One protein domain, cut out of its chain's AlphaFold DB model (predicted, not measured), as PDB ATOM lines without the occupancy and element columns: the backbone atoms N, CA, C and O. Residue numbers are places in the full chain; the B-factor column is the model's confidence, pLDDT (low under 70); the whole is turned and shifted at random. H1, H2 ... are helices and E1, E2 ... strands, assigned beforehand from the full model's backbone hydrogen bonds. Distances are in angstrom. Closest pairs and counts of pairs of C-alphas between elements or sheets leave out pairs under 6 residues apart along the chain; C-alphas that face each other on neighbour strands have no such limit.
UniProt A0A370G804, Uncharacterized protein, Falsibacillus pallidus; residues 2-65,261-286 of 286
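This is residues 2 to 65 and 261 to 286 of the 286 residues of an uncharacterized protein of Falsibacillus pallidus (UniProt A0A370G804). One twisted sheet of seven strands curls round a single helix, H1, which covers one face; the long hairpins E1, E2 and E3 make one side of the sheet, and the shorter strands E4 to E7 continue it to the other edge. The 90 printed residues hold H1 and then E1 to E7, which also stand in this order across the sheet, all antiparallel. The class is mixed, helices and strands. The whole is compact, with a radius of gyration of the C-alphas of 12.8 A and spans of 40 by 30 by 25 A.

H1, residues 2 to 17, begins at C-alpha 2 (89.043, 136.678, 141.509) and measures 23.5 A, with a kink of 42 degrees near residue 10. E1 is residues 23 to 30, 19.9 A; E2 35 to 43, 25.2 A; E3 46 to 54, 25.7 A; E4 58 to 62, 12.3 A. After the cut come E5, 266 to 269, 10.1 A; E6, 275 to 280, 14.0 A; and E7, 283 to 285, 6.6 A, ending at C-alpha 285 (112.169, 136.541, 130.930).

H1 is on the sheet, in two layers, a helix on one face; its closest C-alphas to E3 are those of Leu 7 and His 54, 7.7 A. In H1, 6 of 12 O i to N i+4 pairs and 10 of 13 O i to N i+3 pairs are within hydrogen-bond range. E1 to E4 form a meander, each strand the antiparallel neighbour of the one before, as do E5 to E7. Within range are N 27 and O 38 of E1 and E2, 2.9 A; N 37 and O 52 of E2 and E3, 2.7 A; N 53 and O 60 of E3 and E4, 2.8 A; N 267 and O 59 of E5 and E4, 2.7 A; N 279 and O 266 of E6 and E5, 2.8 A; and N 285 and O 278 of E7 and E6, 2.8 A. The edge strands E1 and E7 are apart.

The C-alphas of Arg 45 and Asp 271 are the farthest apart, 40.2 A. Residues 66 to 260 are not printed, and C-alphas 65 and 261 are 9.8 A apart across this cut. The links printed whole are tight. Mean pLDDT of the printed part is 79.5; 13 residues are under 70, among them 2 to 6 and 285 to 286.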
ATOM      1  N   GLU A   2      87.589 136.447 141.439       61.69
ATOM      2  CA  GLU A   2      89.043 136.678 141.509       61.69
ATOM      3  C   GLU A   2      89.834 136.315 140.234       61.69
ATOM      4  O   GLU A   2      90.582 137.139 139.716       61.69
ATOM      5  N   LEU A   3      89.576 135.151 139.617       67.25
ATOM      6  CA  LEU A   3      90.218 134.766 138.344       67.25
ATOM      7  C   LEU A   3      89.886 135.727 137.182       67.25
ATOM      8  O   LEU A   3      90.696 135.945 136.284       67.25
ATOM      9  N   LEU A   4      88.686 136.314 137.208       66.69
ATOM     10  CA  LEU A   4      88.195 137.234 136.182       66.69
ATOM     11  C   LEU A   4      88.777 138.641 136.355       66.69
ATOM     12  O   LEU A   4      89.042 139.332 135.371       66.69
ATOM     13  N   ASP A   5      89.011 139.049 137.599       65.50
ATOM     14  CA  ASP A   5      89.727 140.281 137.911       65.50
ATOM     15  C   ASP A   5      91.214 140.141 137.552       65.50
ATOM     16  O   ASP A   5      91.793 141.040 136.934       65.50
ATOM     17  N   ASN A   6      91.798 138.959 137.782       69.81
ATOM     18  CA  ASN A   6      93.169 138.645 137.386       69.81
ATOM     19  C   ASN A   6      93.383 138.691 135.864       69.81
ATOM     20  O   ASN A   6      94.441 139.143 135.419       69.81
ATOM     21  N   LEU A   7      92.379 138.320 135.056       71.19
ATOM     22  CA  LEU A   7      92.436 138.444 133.592       71.19
ATOM     23  C   LEU A   7      92.730 139.873 133.130       71.19
ATOM     24  O   LEU A   7      93.461 140.056 132.158       71.19
ATOM     25  N   LYS A   8      92.180 140.897 133.795       69.50
ATOM     26  CA  LYS A   8      92.402 142.298 133.392       69.50
ATOM     27  C   LYS A   8      93.875 142.685 133.514       69.50
ATOM     28  O   LYS A   8      94.405 143.315 132.605       69.50
ATOM     29  N   ASN A   9      94.544 142.243 134.577       67.12
ATOM     30  CA  ASN A   9      95.967 142.516 134.794       67.12
ATOM     31  C   ASN A   9      96.850 141.731 133.809       67.12
ATOM     32  O   ASN A   9      97.806 142.268 133.256       67.12
ATOM     33  N   ARG A  10      96.484 140.481 133.507       75.56
ATOM     34  CA  ARG A  10      97.228 139.612 132.576       75.56
ATOM     35  C   ARG A  10      97.084 140.009 131.112       75.56
ATOM     36  O   ARG A  10      97.926 139.659 130.290       75.56
ATOM     37  N   GLN A  11      96.050 140.773 130.767       71.94
ATOM     38  CA  GLN A  11      95.870 141.274 129.406       71.94
ATOM     39  C   GLN A  11      97.002 142.187 128.949       71.94
ATOM     40  O   GLN A  11      97.323 142.159 127.767       71.94
ATOM     41  N   ILE A  12      97.631 142.929 129.862       69.19
ATOM     42  CA  ILE A  12      98.783 143.779 129.538       69.19
ATOM     43  C   ILE A  12      99.931 142.919 128.986       69.19
ATOM     44  O   ILE A  12     100.499 143.243 127.949       69.19
ATOM     45  N   LEU A  13     100.195 141.765 129.606       67.94
ATOM     46  CA  LEU A  13     101.184 140.794 129.118       67.94
ATOM     47  C   LEU A  13     100.797 140.212 127.755       67.94
ATOM     48  O   LEU A  13     101.641 140.046 126.878       67.94
ATOM     49  N   LEU A  14      99.511 139.934 127.535       72.88
ATOM     50  CA  LEU A  14      99.031 139.437 126.243       72.88
ATOM     51  C   LEU A  14      99.185 140.452 125.109       72.88
ATOM     52  O   LEU A  14      99.350 140.041 123.959       72.88
ATOM     53  N   GLU A  15      99.144 141.752 125.400       75.62
ATOM     54  CA  GLU A  15      99.314 142.803 124.393       75.62
ATOM     55  C   GLU A  15     100.732 142.843 123.802       75.62
ATOM     56  O   GLU A  15     100.891 143.261 122.651       75.62
ATOM     57  N   GLU A  16     101.735 142.320 124.518       69.38
ATOM     58  CA  GLU A  16     103.090 142.112 123.987       69.38
ATOM     59  C   GLU A  16     103.142 140.975 122.952       69.38
ATOM     60  O   GLU A  16     103.937 141.009 122.009       69.38
ATOM     61  N   TYR A  17     102.260 139.977 123.081       71.88
ATOM     62  CA  TYR A  17     102.220 138.798 122.208       71.88
ATOM     63  C   TYR A  17     101.268 138.953 121.031       71.88
ATOM     64  O   TYR A  17     101.560 138.455 119.934       71.88
ATOM     65  N   ILE A  18     100.135 139.615 121.267       76.44
ATOM     66  CA  ILE A  18      99.051 139.848 120.318       76.44
ATOM     67  C   ILE A  18      98.621 141.312 120.482       76.44
ATOM     68  O   ILE A  18      97.844 141.626 121.387       76.44
ATOM     69  N   PRO A  19      99.072 142.221 119.600       75.94
ATOM     70  CA  PRO A  19      98.761 143.638 119.731       75.94
ATOM     71  C   PRO A  19      97.248 143.877 119.804       75.94
ATOM     72  O   PRO A  19      96.519 143.456 118.902       75.94
ATOM     73  N   ALA A  20      96.772 144.613 120.813       71.75
ATOM     74  CA  ALA A  20      95.340 144.877 121.022       71.75
ATOM     75  C   ALA A  20      94.630 145.433 119.775       71.75
ATOM     76  O   ALA A  20      93.483 145.088 119.488       71.75
ATOM     77  N   LYS A  21      95.336 146.251 118.982       75.56
ATOM     78  CA  LYS A  21      94.833 146.807 117.714       75.56
ATOM     79  C   LYS A  21      94.445 145.734 116.687       75.56
ATOM     80  O   LYS A  21      93.559 145.979 115.871       75.56
ATOM     81  N   ASN A  22      95.088 144.568 116.741       79.75
ATOM     82  CA  ASN A  22      94.847 143.447 115.840       79.75
ATOM     83  C   ASN A  22      93.723 142.539 116.358       79.75
ATOM     84  O   ASN A  22      93.197 141.750 115.583       79.75
ATOM     85  N   ILE A  23      93.331 142.624 117.633       78.75
ATOM     86  CA  ILE A  23      92.280 141.771 118.200       78.75
ATOM     87  C   ILE A  23      90.910 142.204 117.662       78.75
ATOM     88  O   ILE A  23      90.491 143.362 117.789       78.75
ATOM     89  N   THR A  24      90.207 141.255 117.045       77.06
ATOM     90  CA  THR A  24      88.878 141.463 116.454       77.06
ATOM     91  C   THR A  24      87.764 140.933 117.338       77.06
ATOM     92  O   THR A  24      86.693 141.529 117.365       77.06
ATOM     93  N   ALA A  25      88.019 139.836 118.050       77.56
ATOM     94  CA  ALA A  25      87.088 139.234 118.991       77.56
ATOM     95  C   ALA A  25      87.851 138.402 120.028       77.56
ATOM     96  O   ALA A  25      88.967 137.941 119.777       77.56
ATOM     97  N   ARG A  26      87.222 138.204 121.180       80.62
ATOM     98  CA  ARG A  26      87.657 137.283 122.232       80.62
ATOM     99  C   ARG A  26      86.444 136.495 122.683       80.62
ATOM    100  O   ARG A  26      85.424 137.136 122.926       80.62
ATOM    101  N   LEU A  27      86.577 135.177 122.783       81.25
ATOM    102  CA  LEU A  27      85.620 134.286 123.434       81.25
ATOM    103  C   LEU A  27      86.272 133.758 124.707       81.25
ATOM    104  O   LEU A  27      87.420 133.324 124.677       81.25
ATOM    105  N   LEU A  28      85.565 133.847 125.826       81.50
ATOM    106  CA  LEU A  28      86.051 133.407 127.131       81.50
ATOM    107  C   LEU A  28      85.143 132.293 127.617       81.50
ATOM    108  O   LEU A  28      83.995 132.600 127.889       81.50
ATOM    109  N   PHE A  29      85.657 131.071 127.749       82.12
ATOM    110  CA  PHE A  29      84.957 129.915 128.307       82.12
ATOM    111  C   PHE A  29      85.426 129.708 129.745       82.12
ATOM    112  O   PHE A  29      86.606 129.458 129.992       82.12
ATOM    113  N   CYS A  30      84.517 129.859 130.702       77.81
ATOM    114  CA  CYS A  30      84.821 129.684 132.117       77.81
ATOM    115  C   CYS A  30      84.550 128.237 132.538       77.81
ATOM    116  O   CYS A  30      83.440 127.735 132.384       77.81
ATOM    117  N   GLU A  31      85.548 127.581 133.107       81.12
ATOM    118  CA  GLU A  31      85.411 126.280 133.755       81.12
ATOM    119  C   GLU A  31      85.551 126.459 135.277       81.12
ATOM    120  O   GLU A  31      85.596 127.588 135.781       81.12
ATOM    121  N   SER A  32      85.521 125.366 136.040       78.56
ATOM    122  CA  SER A  32      85.495 125.443 137.511       78.56
ATOM    123  C   SER A  32      86.782 126.039 138.096       78.56
ATOM    124  O   SER A  32      86.725 126.758 139.090       78.56
ATOM    125  N   ASP A  33      87.922 125.768 137.466       82.56
ATOM    126  CA  ASP A  33      89.279 126.068 137.936       82.56
ATOM    127  C   ASP A  33      90.123 126.870 136.926       82.56
ATOM    128  O   ASP A  33      91.235 127.305 137.235       82.56
ATOM    129  N   ARG A  34      89.599 127.098 135.717       85.75
ATOM    130  CA  ARG A  34      90.306 127.797 134.638       85.75
ATOM    131  C   ARG A  34      89.380 128.605 133.738       85.75
ATOM    132  O   ARG A  34      88.170 128.391 133.701       85.75
ATOM    133  N   ILE A  35      89.962 129.519 132.970       86.75
ATOM    134  CA  ILE A  35      89.308 130.219 131.864       86.75
ATOM    135  C   ILE A  35      90.092 129.944 130.585       86.75
ATOM    136  O   ILE A  35      91.292 130.201 130.517       86.75
ATOM    137  N   LEU A  36      89.402 129.458 129.558       88.31
ATOM    138  CA  LEU A  36      89.945 129.316 128.214       88.31
ATOM    139  C   LEU A  36      89.570 130.556 127.397       88.31
ATOM    140  O   LEU A  36      88.397 130.836 127.158       88.31
ATOM    141  N   GLU A  37      90.569 131.316 126.969       87.12
ATOM    142  CA  GLU A  37      90.427 132.492 126.121       87.12
ATOM    143  C   GLU A  37      90.810 132.160 124.679       87.12
ATOM    144  O   GLU A  37      91.974 131.915 124.360       87.12
ATOM    145  N   TRP A  38      89.825 132.202 123.787       87.75
ATOM    146  CA  TRP A  38      90.027 132.081 122.352       87.75
ATOM    147  C   TRP A  38      90.050 133.470 121.706       87.75
ATOM    148  O   TRP A  38      89.044 134.185 121.646       87.75
ATOM    149  N   ILE A  39      91.227 133.871 121.230       85.06
ATOM    150  CA  ILE A  39      91.490 135.195 120.665       85.06
ATOM    151  C   ILE A  39      91.512 135.118 119.147       85.06
ATOM    152  O   ILE A  39      92.314 134.395 118.557       85.06
ATOM    153  N   PHE A  40      90.702 135.964 118.516       82.88
ATOM    154  CA  PHE A  40      90.737 136.206 117.081       82.88
ATOM    155  C   PHE A  40      91.488 137.502 116.819       82.88
ATOM    156  O   PHE A  40      91.139 138.561 117.350       82.88
ATOM    157  N   SER A  41      92.513 137.423 115.977       83.50
ATOM    158  CA  SER A  41      93.296 138.580 115.568       83.50
ATOM    159  C   SER A  41      93.407 138.668 114.055       83.50
ATOM    160  O   SER A  41      93.426 137.660 113.347       83.50
ATOM    161  N   ARG A  42      93.499 139.895 113.551       81.31
ATOM    162  CA  ARG A  42      93.679 140.189 112.140       81.31
ATOM    163  C   ARG A  42      94.817 141.172 111.950       81.31
ATOM    164  O   ARG A  42      94.814 142.262 112.514       81.31
ATOM    165  N   GLU A  43      95.754 140.796 111.094       79.75
ATOM    166  CA  GLU A  43      96.876 141.631 110.682       79.75
ATOM    167  C   GLU A  43      96.863 141.738 109.152       79.75
ATOM    168  O   GLU A  43      97.212 140.808 108.418       79.75
ATOM    169  N   GLY A  44      96.346 142.861 108.650       78.69
ATOM    170  CA  GLY A  44      96.090 143.053 107.223       78.69
ATOM    171  C   GLY A  44      95.088 142.032 106.660       78.69
ATOM    172  O   GLY A  44      93.896 142.052 106.987       78.69
ATOM    173  N   ARG A  45      95.565 141.157 105.763       73.69
ATOM    174  CA  ARG A  45      94.758 140.091 105.131       73.69
ATOM    175  C   ARG A  45      94.788 138.766 105.897       73.69
ATOM    176  O   ARG A  45      93.976 137.899 105.593       73.69
ATOM    177  N   TYR A  46      95.675 138.616 106.878       69.50
ATOM    178  CA  TYR A  46      95.828 137.374 107.628       69.50
ATOM    179  C   TYR A  46      94.954 137.392 108.877       69.50
ATOM    180  O   TYR A  46      94.971 138.362 109.635       69.50
ATOM    181  N   SER A  47      94.200 136.312 109.080       77.62
ATOM    182  CA  SER A  47      93.479 136.049 110.326       77.62
ATOM    183  C   SER A  47      94.227 134.961 111.082       77.62
ATOM    184  O   SER A  47      94.633 133.971 110.474       77.62
ATOM    185  N   LYS A  48      94.449 135.175 112.374       84.38
ATOM    186  CA  LYS A  48      95.105 134.223 113.269       84.38
ATOM    187  C   LYS A  48      94.222 134.004 114.482       84.38
ATOM    188  O   LYS A  48      93.598 134.956 114.967       84.38
ATOM    189  N   SER A  49      94.239 132.783 114.995       86.38
ATOM    190  CA  SER A  49      93.555 132.437 116.228       86.38
ATOM    191  C   SER A  49      94.524 131.861 117.253       86.38
ATOM    192  O   SER A  49      95.442 131.128 116.890       86.38
ATOM    193  N   TYR A  50      94.330 132.222 118.517       86.50
ATOM    194  CA  TYR A  50      95.141 131.748 119.637       86.50
ATOM    195  C   TYR A  50      94.222 131.234 120.731       86.50
ATOM    196  O   TYR A  50      93.197 131.861 121.004       86.50
ATOM    197  N   LEU A  51      94.603 130.133 121.366       90.25
ATOM    198  CA  LEU A  51      93.917 129.607 122.536       90.25
ATOM    199  C   LEU A  51      94.826 129.761 123.747       90.25
ATOM    200  O   LEU A  51      96.003 129.412 123.685       90.25
ATOM    201  N   ILE A  52      94.293 130.329 124.821       89.56
ATOM    202  CA  ILE A  52      95.054 130.684 126.013       89.56
ATOM    203  C   ILE A  52      94.308 130.164 127.228       89.56
ATOM    204  O   ILE A  52      93.135 130.463 127.417       89.56
ATOM    205  N   GLU A  53      94.983 129.385 128.056       91.25
ATOM    206  CA  GLU A  53      94.462 128.954 129.343       91.25
ATOM    207  C   GLU A  53      94.925 129.904 130.436       91.25
ATOM    208  O   GLU A  53      96.110 130.229 130.529       91.25
ATOM    209  N   HIS A  54      93.983 130.302 131.283       89.44
ATOM    210  CA  HIS A  54      94.208 131.078 132.490       89.44
ATOM    211  C   HIS A  54      93.772 130.248 133.691       89.44
ATOM    212  O   HIS A  54      92.611 129.862 133.782       89.44
ATOM    213  N   THR A  55      94.678 130.001 134.625       89.50
ATOM    214  CA  THR A  55      94.374 129.404 135.934       89.50
ATOM    215  C   THR A  55      94.648 130.428 137.029       89.50
ATOM    216  O   THR A  55      94.972 131.578 136.737       89.50
ATOM    217  N   GLU A  56      94.530 130.055 138.298       85.38
ATOM    218  CA  GLU A  56      94.775 130.980 139.406       85.38
ATOM    219  C   GLU A  56      96.175 131.598 139.352       85.38
ATOM    220  O   GLU A  56      96.291 132.812 139.460       85.38
ATOM    221  N   ASN A  57      97.200 130.807 139.021       88.25
ATOM    222  CA  ASN A  57      98.606 131.223 139.079       88.25
ATOM    223  C   ASN A  57      99.344 131.107 137.735       88.25
ATOM    224  O   ASN A  57     100.562 131.266 137.675       88.25
ATOM    225  N   GLN A  58      98.642 130.830 136.633       87.81
ATOM    226  CA  GLN A  58      99.278 130.617 135.333       87.81
ATOM    227  C   GLN A  58      98.459 131.188 134.173       87.81
ATOM    228  O   GLN A  58      97.230 131.236 134.201       87.81
ATOM    229  N   MET A  59      99.170 131.588 133.122       90.19
ATOM    230  CA  MET A  59      98.628 131.868 131.798       90.19
ATOM    231  C   MET A  59      99.495 131.163 130.755       90.19
ATOM    232  O   MET A  59     100.707 131.362 130.744       90.19
ATOM    233  N   ARG A  60      98.926 130.346 129.870       89.81
ATOM    234  CA  ARG A  60      99.702 129.661 128.821       89.81
ATOM    235  C   ARG A  60      98.950 129.570 127.509       89.81
ATOM    236  O   ARG A  60      97.732 129.432 127.503       89.81
ATOM    237  N   SER A  61      99.667 129.588 126.394       89.88
ATOM    238  CA  SER A  61      99.079 129.237 125.100       89.88
ATOM    239  C   SER A  61      98.852 127.730 125.003       89.88
ATOM    240  O   SER A  61      99.732 126.946 125.367       89.88
ATOM    241  N   LEU A  62      97.734 127.333 124.413       87.94
ATOM    242  CA  LEU A  62      97.445 125.955 124.053       87.94
ATOM    243  C   LEU A  62      97.558 125.778 122.535       87.94
ATOM    244  O   LEU A  62      97.081 126.611 121.764       87.94
ATOM    245  N   GLY A  63      98.185 124.678 122.115       80.25
ATOM    246  CA  GLY A  63      98.295 124.261 120.708       80.25
ATOM    247  C   GLY A  63      97.392 123.078 120.348       80.25
ATOM    248  O   GLY A  63      97.457 122.563 119.236       80.25
ATOM    249  N   GLU A  64      96.563 122.612 121.282       86.62
ATOM    250  CA  GLU A  64      95.740 121.418 121.106       86.62
ATOM    251  C   GLU A  64      94.575 121.689 120.150       86.62
ATOM    252  O   GLU A  64      93.544 122.251 120.522       86.62
ATOM    253  N   GLN A  65      94.727 121.263 118.895       84.25
ATOM    254  CA  GLN A  65      93.678 121.418 117.888       84.25
ATOM    255  C   GLN A  65      92.384 120.687 118.286       84.25
ATOM    256  O   GLN A  65      91.302 121.180 117.986       84.25
ATOM    257  N   GLN A 261      97.203 129.167 115.783       82.25
ATOM    258  CA  GLN A 261      98.558 129.598 115.526       82.25
ATOM    259  C   GLN A 261      99.442 129.067 116.652       82.25
ATOM    260  O   GLN A 261      99.259 129.432 117.813       82.25
ATOM    261  N   GLU A 262     100.426 128.245 116.303       71.81
ATOM    262  CA  GLU A 262     101.456 127.836 117.251       71.81
ATOM    263  C   GLU A 262     102.338 129.045 117.576       71.81
ATOM    264  O   GLU A 262     103.025 129.598 116.713       71.81
ATOM    265  N   LYS A 263     102.241 129.500 118.824       76.81
ATOM    266  CA  LYS A 263     103.144 130.478 119.429       76.81
ATOM    267  C   LYS A 263     103.212 130.167 120.926       76.81
ATOM    268  O   LYS A 263     102.446 130.764 121.690       76.81
ATOM    269  N   PRO A 264     104.010 129.158 121.316       81.19
ATOM    270  CA  PRO A 264     103.999 128.653 122.670       81.19
ATOM    271  C   PRO A 264     104.526 129.716 123.637       81.19
ATOM    272  O   PRO A 264     105.580 130.311 123.428       81.19
ATOM    273  N   PHE A 265     103.776 129.965 124.703       86.81
ATOM    274  CA  PHE A 265     104.227 130.769 125.822       86.81
ATOM    275  C   PHE A 265     103.621 130.277 127.136       86.81
ATOM    276  O   PHE A 265     102.544 129.672 127.163       86.81
ATOM    277  N   GLN A 266     104.298 130.594 128.235       88.50
ATOM    278  CA  GLN A 266     103.821 130.356 129.591       88.50
ATOM    279  C   GLN A 266     104.262 131.490 130.515       88.50
ATOM    280  O   GLN A 266     105.444 131.778 130.634       88.50
ATOM    281  N   ALA A 267     103.313 132.087 131.219       86.44
ATOM    282  CA  ALA A 267     103.539 133.024 132.304       86.44
ATOM    283  C   ALA A 267     103.053 132.405 133.617       86.44
ATOM    284  O   ALA A 267     101.971 131.814 133.661       86.44
ATOM    285  N   VAL A 268     103.846 132.541 134.674       86.81
ATOM    286  CA  VAL A 268     103.484 132.113 136.030       86.81
ATOM    287  C   VAL A 268     103.445 133.326 136.934       86.81
ATOM    288  O   VAL A 268     104.277 134.223 136.805       86.81
ATOM    289  N   PHE A 269     102.462 133.350 137.826       86.56
ATOM    290  CA  PHE A 269     102.175 134.461 138.716       86.56
ATOM    291  C   PHE A 269     102.275 134.022 140.176       86.56
ATOM    292  O   PHE A 269     102.081 132.850 140.497       86.56
ATOM    293  N   THR A 270     102.590 134.971 141.051       83.94
ATOM    294  CA  THR A 270     102.446 134.822 142.502       83.94
ATOM    295  C   THR A 270     100.968 134.845 142.899       83.94
ATOM    296  O   THR A 270     100.129 135.288 142.114       83.94
ATOM    297  N   ASP A 271     100.668 134.489 144.150       82.25
ATOM    298  CA  ASP A 271      99.307 134.587 144.706       82.25
ATOM    299  C   ASP A 271      98.786 136.045 144.685       82.25
ATOM    300  O   ASP A 271      97.617 136.295 144.416       82.25
ATOM    301  N   ASP A 272      99.686 137.031 144.821       80.75
ATOM    302  CA  ASP A 272      99.383 138.464 144.634       80.75
ATOM    303  C   ASP A 272      99.253 138.899 143.149       80.75
ATOM    304  O   ASP A 272      99.271 140.091 142.831       80.75
ATOM    305  N   ASN A 273      99.165 137.942 142.216       75.75
ATOM    306  CA  ASN A 273      99.058 138.128 140.763       75.75
ATOM    307  C   ASN A 273     100.209 138.951 140.133       75.75
ATOM    308  O   ASN A 273     100.025 139.623 139.113       75.75
ATOM    309  N   GLN A 274     101.411 138.893 140.719       81.69
ATOM    310  CA  GLN A 274     102.634 139.463 140.143       81.69
ATOM    311  C   GLN A 274     103.309 138.442 139.229       81.69
ATOM    312  O   GLN A 274     103.333 137.256 139.543       81.69
ATOM    313  N   LEU A 275     103.861 138.881 138.094       81.75
ATOM    314  CA  LEU A 275     104.580 137.990 137.182       81.75
ATOM    315  C   LEU A 275     105.842 137.447 137.868       81.75
ATOM    316  O   LEU A 275     106.710 138.217 138.267       81.75
ATOM    317  N   LEU A 276     105.933 136.123 137.981       81.19
ATOM    318  CA  LEU A 276     107.098 135.418 138.508       81.19
ATOM    319  C   LEU A 276     108.120 135.155 137.396       81.19
ATOM    320  O   LEU A 276     109.309 135.409 137.560       81.19
ATOM    321  N   TYR A 277     107.650 134.615 136.271       80.56
ATOM    322  CA  TYR A 277     108.447 134.433 135.064       80.56
ATOM    323  C   TYR A 277     107.559 134.302 133.831       80.56
ATOM    324  O   TYR A 277     106.402 133.875 133.903       80.56
ATOM    325  N   PHE A 278     108.154 134.611 132.686       82.88
ATOM    326  CA  PHE A 278     107.578 134.451 131.365       82.88
ATOM    327  C   PHE A 278     108.502 133.586 130.496       82.88
ATOM    328  O   PHE A 278     109.693 133.848 130.397       82.88
ATOM    329  N   LEU A 279     107.958 132.567 129.845       82.31
ATOM    330  CA  LEU A 279     108.639 131.680 128.903       82.31
ATOM    331  C   LEU A 279     108.042 131.862 127.506       82.31
ATOM    332  O   LEU A 279     106.834 131.700 127.343       82.31
ATOM    333  N   ASP A 280     108.879 132.147 126.509       83.00
ATOM    334  CA  ASP A 280     108.551 132.076 125.077       83.00
ATOM    335  C   ASP A 280     109.622 131.297 124.294       83.00
ATOM    336  O   ASP A 280     110.586 130.778 124.861       83.00
ATOM    337  N   ASP A 281     109.477 131.263 122.967       73.50
ATOM    338  CA  ASP A 281     110.461 130.719 122.019       73.50
ATOM    339  C   ASP A 281     111.882 131.309 122.177       73.50
ATOM    340  O   ASP A 281     112.844 130.754 121.647       73.50
ATOM    341  N   MET A 282     112.033 132.434 122.888       71.75
ATOM    342  CA  MET A 282     113.297 133.141 123.116       71.75
ATOM    343  C   MET A 282     113.887 132.877 124.516       71.75
ATOM    344  O   MET A 282     114.979 133.370 124.809       71.75
ATOM    345  N   GLY A 283     113.212 132.092 125.364       73.19
ATOM    346  CA  GLY A 283     113.677 131.680 126.691       73.19
ATOM    347  C   GLY A 283     112.919 132.319 127.861       73.19
ATOM    348  O   GLY A 283     111.803 132.810 127.717       73.19
ATOM    349  N   VAL A 284     113.517 132.263 129.059       72.31
ATOM    350  CA  VAL A 284     112.936 132.831 130.291       72.31
ATOM    351  C   VAL A 284     113.196 134.339 130.348       72.31
ATOM    352  O   VAL A 284     114.345 134.774 130.266       72.31
ATOM    353  N   LYS A 285     112.141 135.121 130.566       69.56
ATOM    354  CA  LYS A 285     112.169 136.541 130.930       69.56
ATOM    355  C   LYS A 285     111.606 136.670 132.349       69.56
ATOM    356  O   LYS A 285     110.550 136.106 132.636       69.56
ATOM    357  N   ALA A 286     112.341 137.346 133.227       56.59
ATOM    358  CA  ALA A 286     111.935 137.658 134.598       56.59
ATOM    359  C   ALA A 286     111.625 139.151 134.706       56.59
ATOM    360  O   ALA A 286     112.402 139.935 134.110       56.59
TER     361      ALA A 286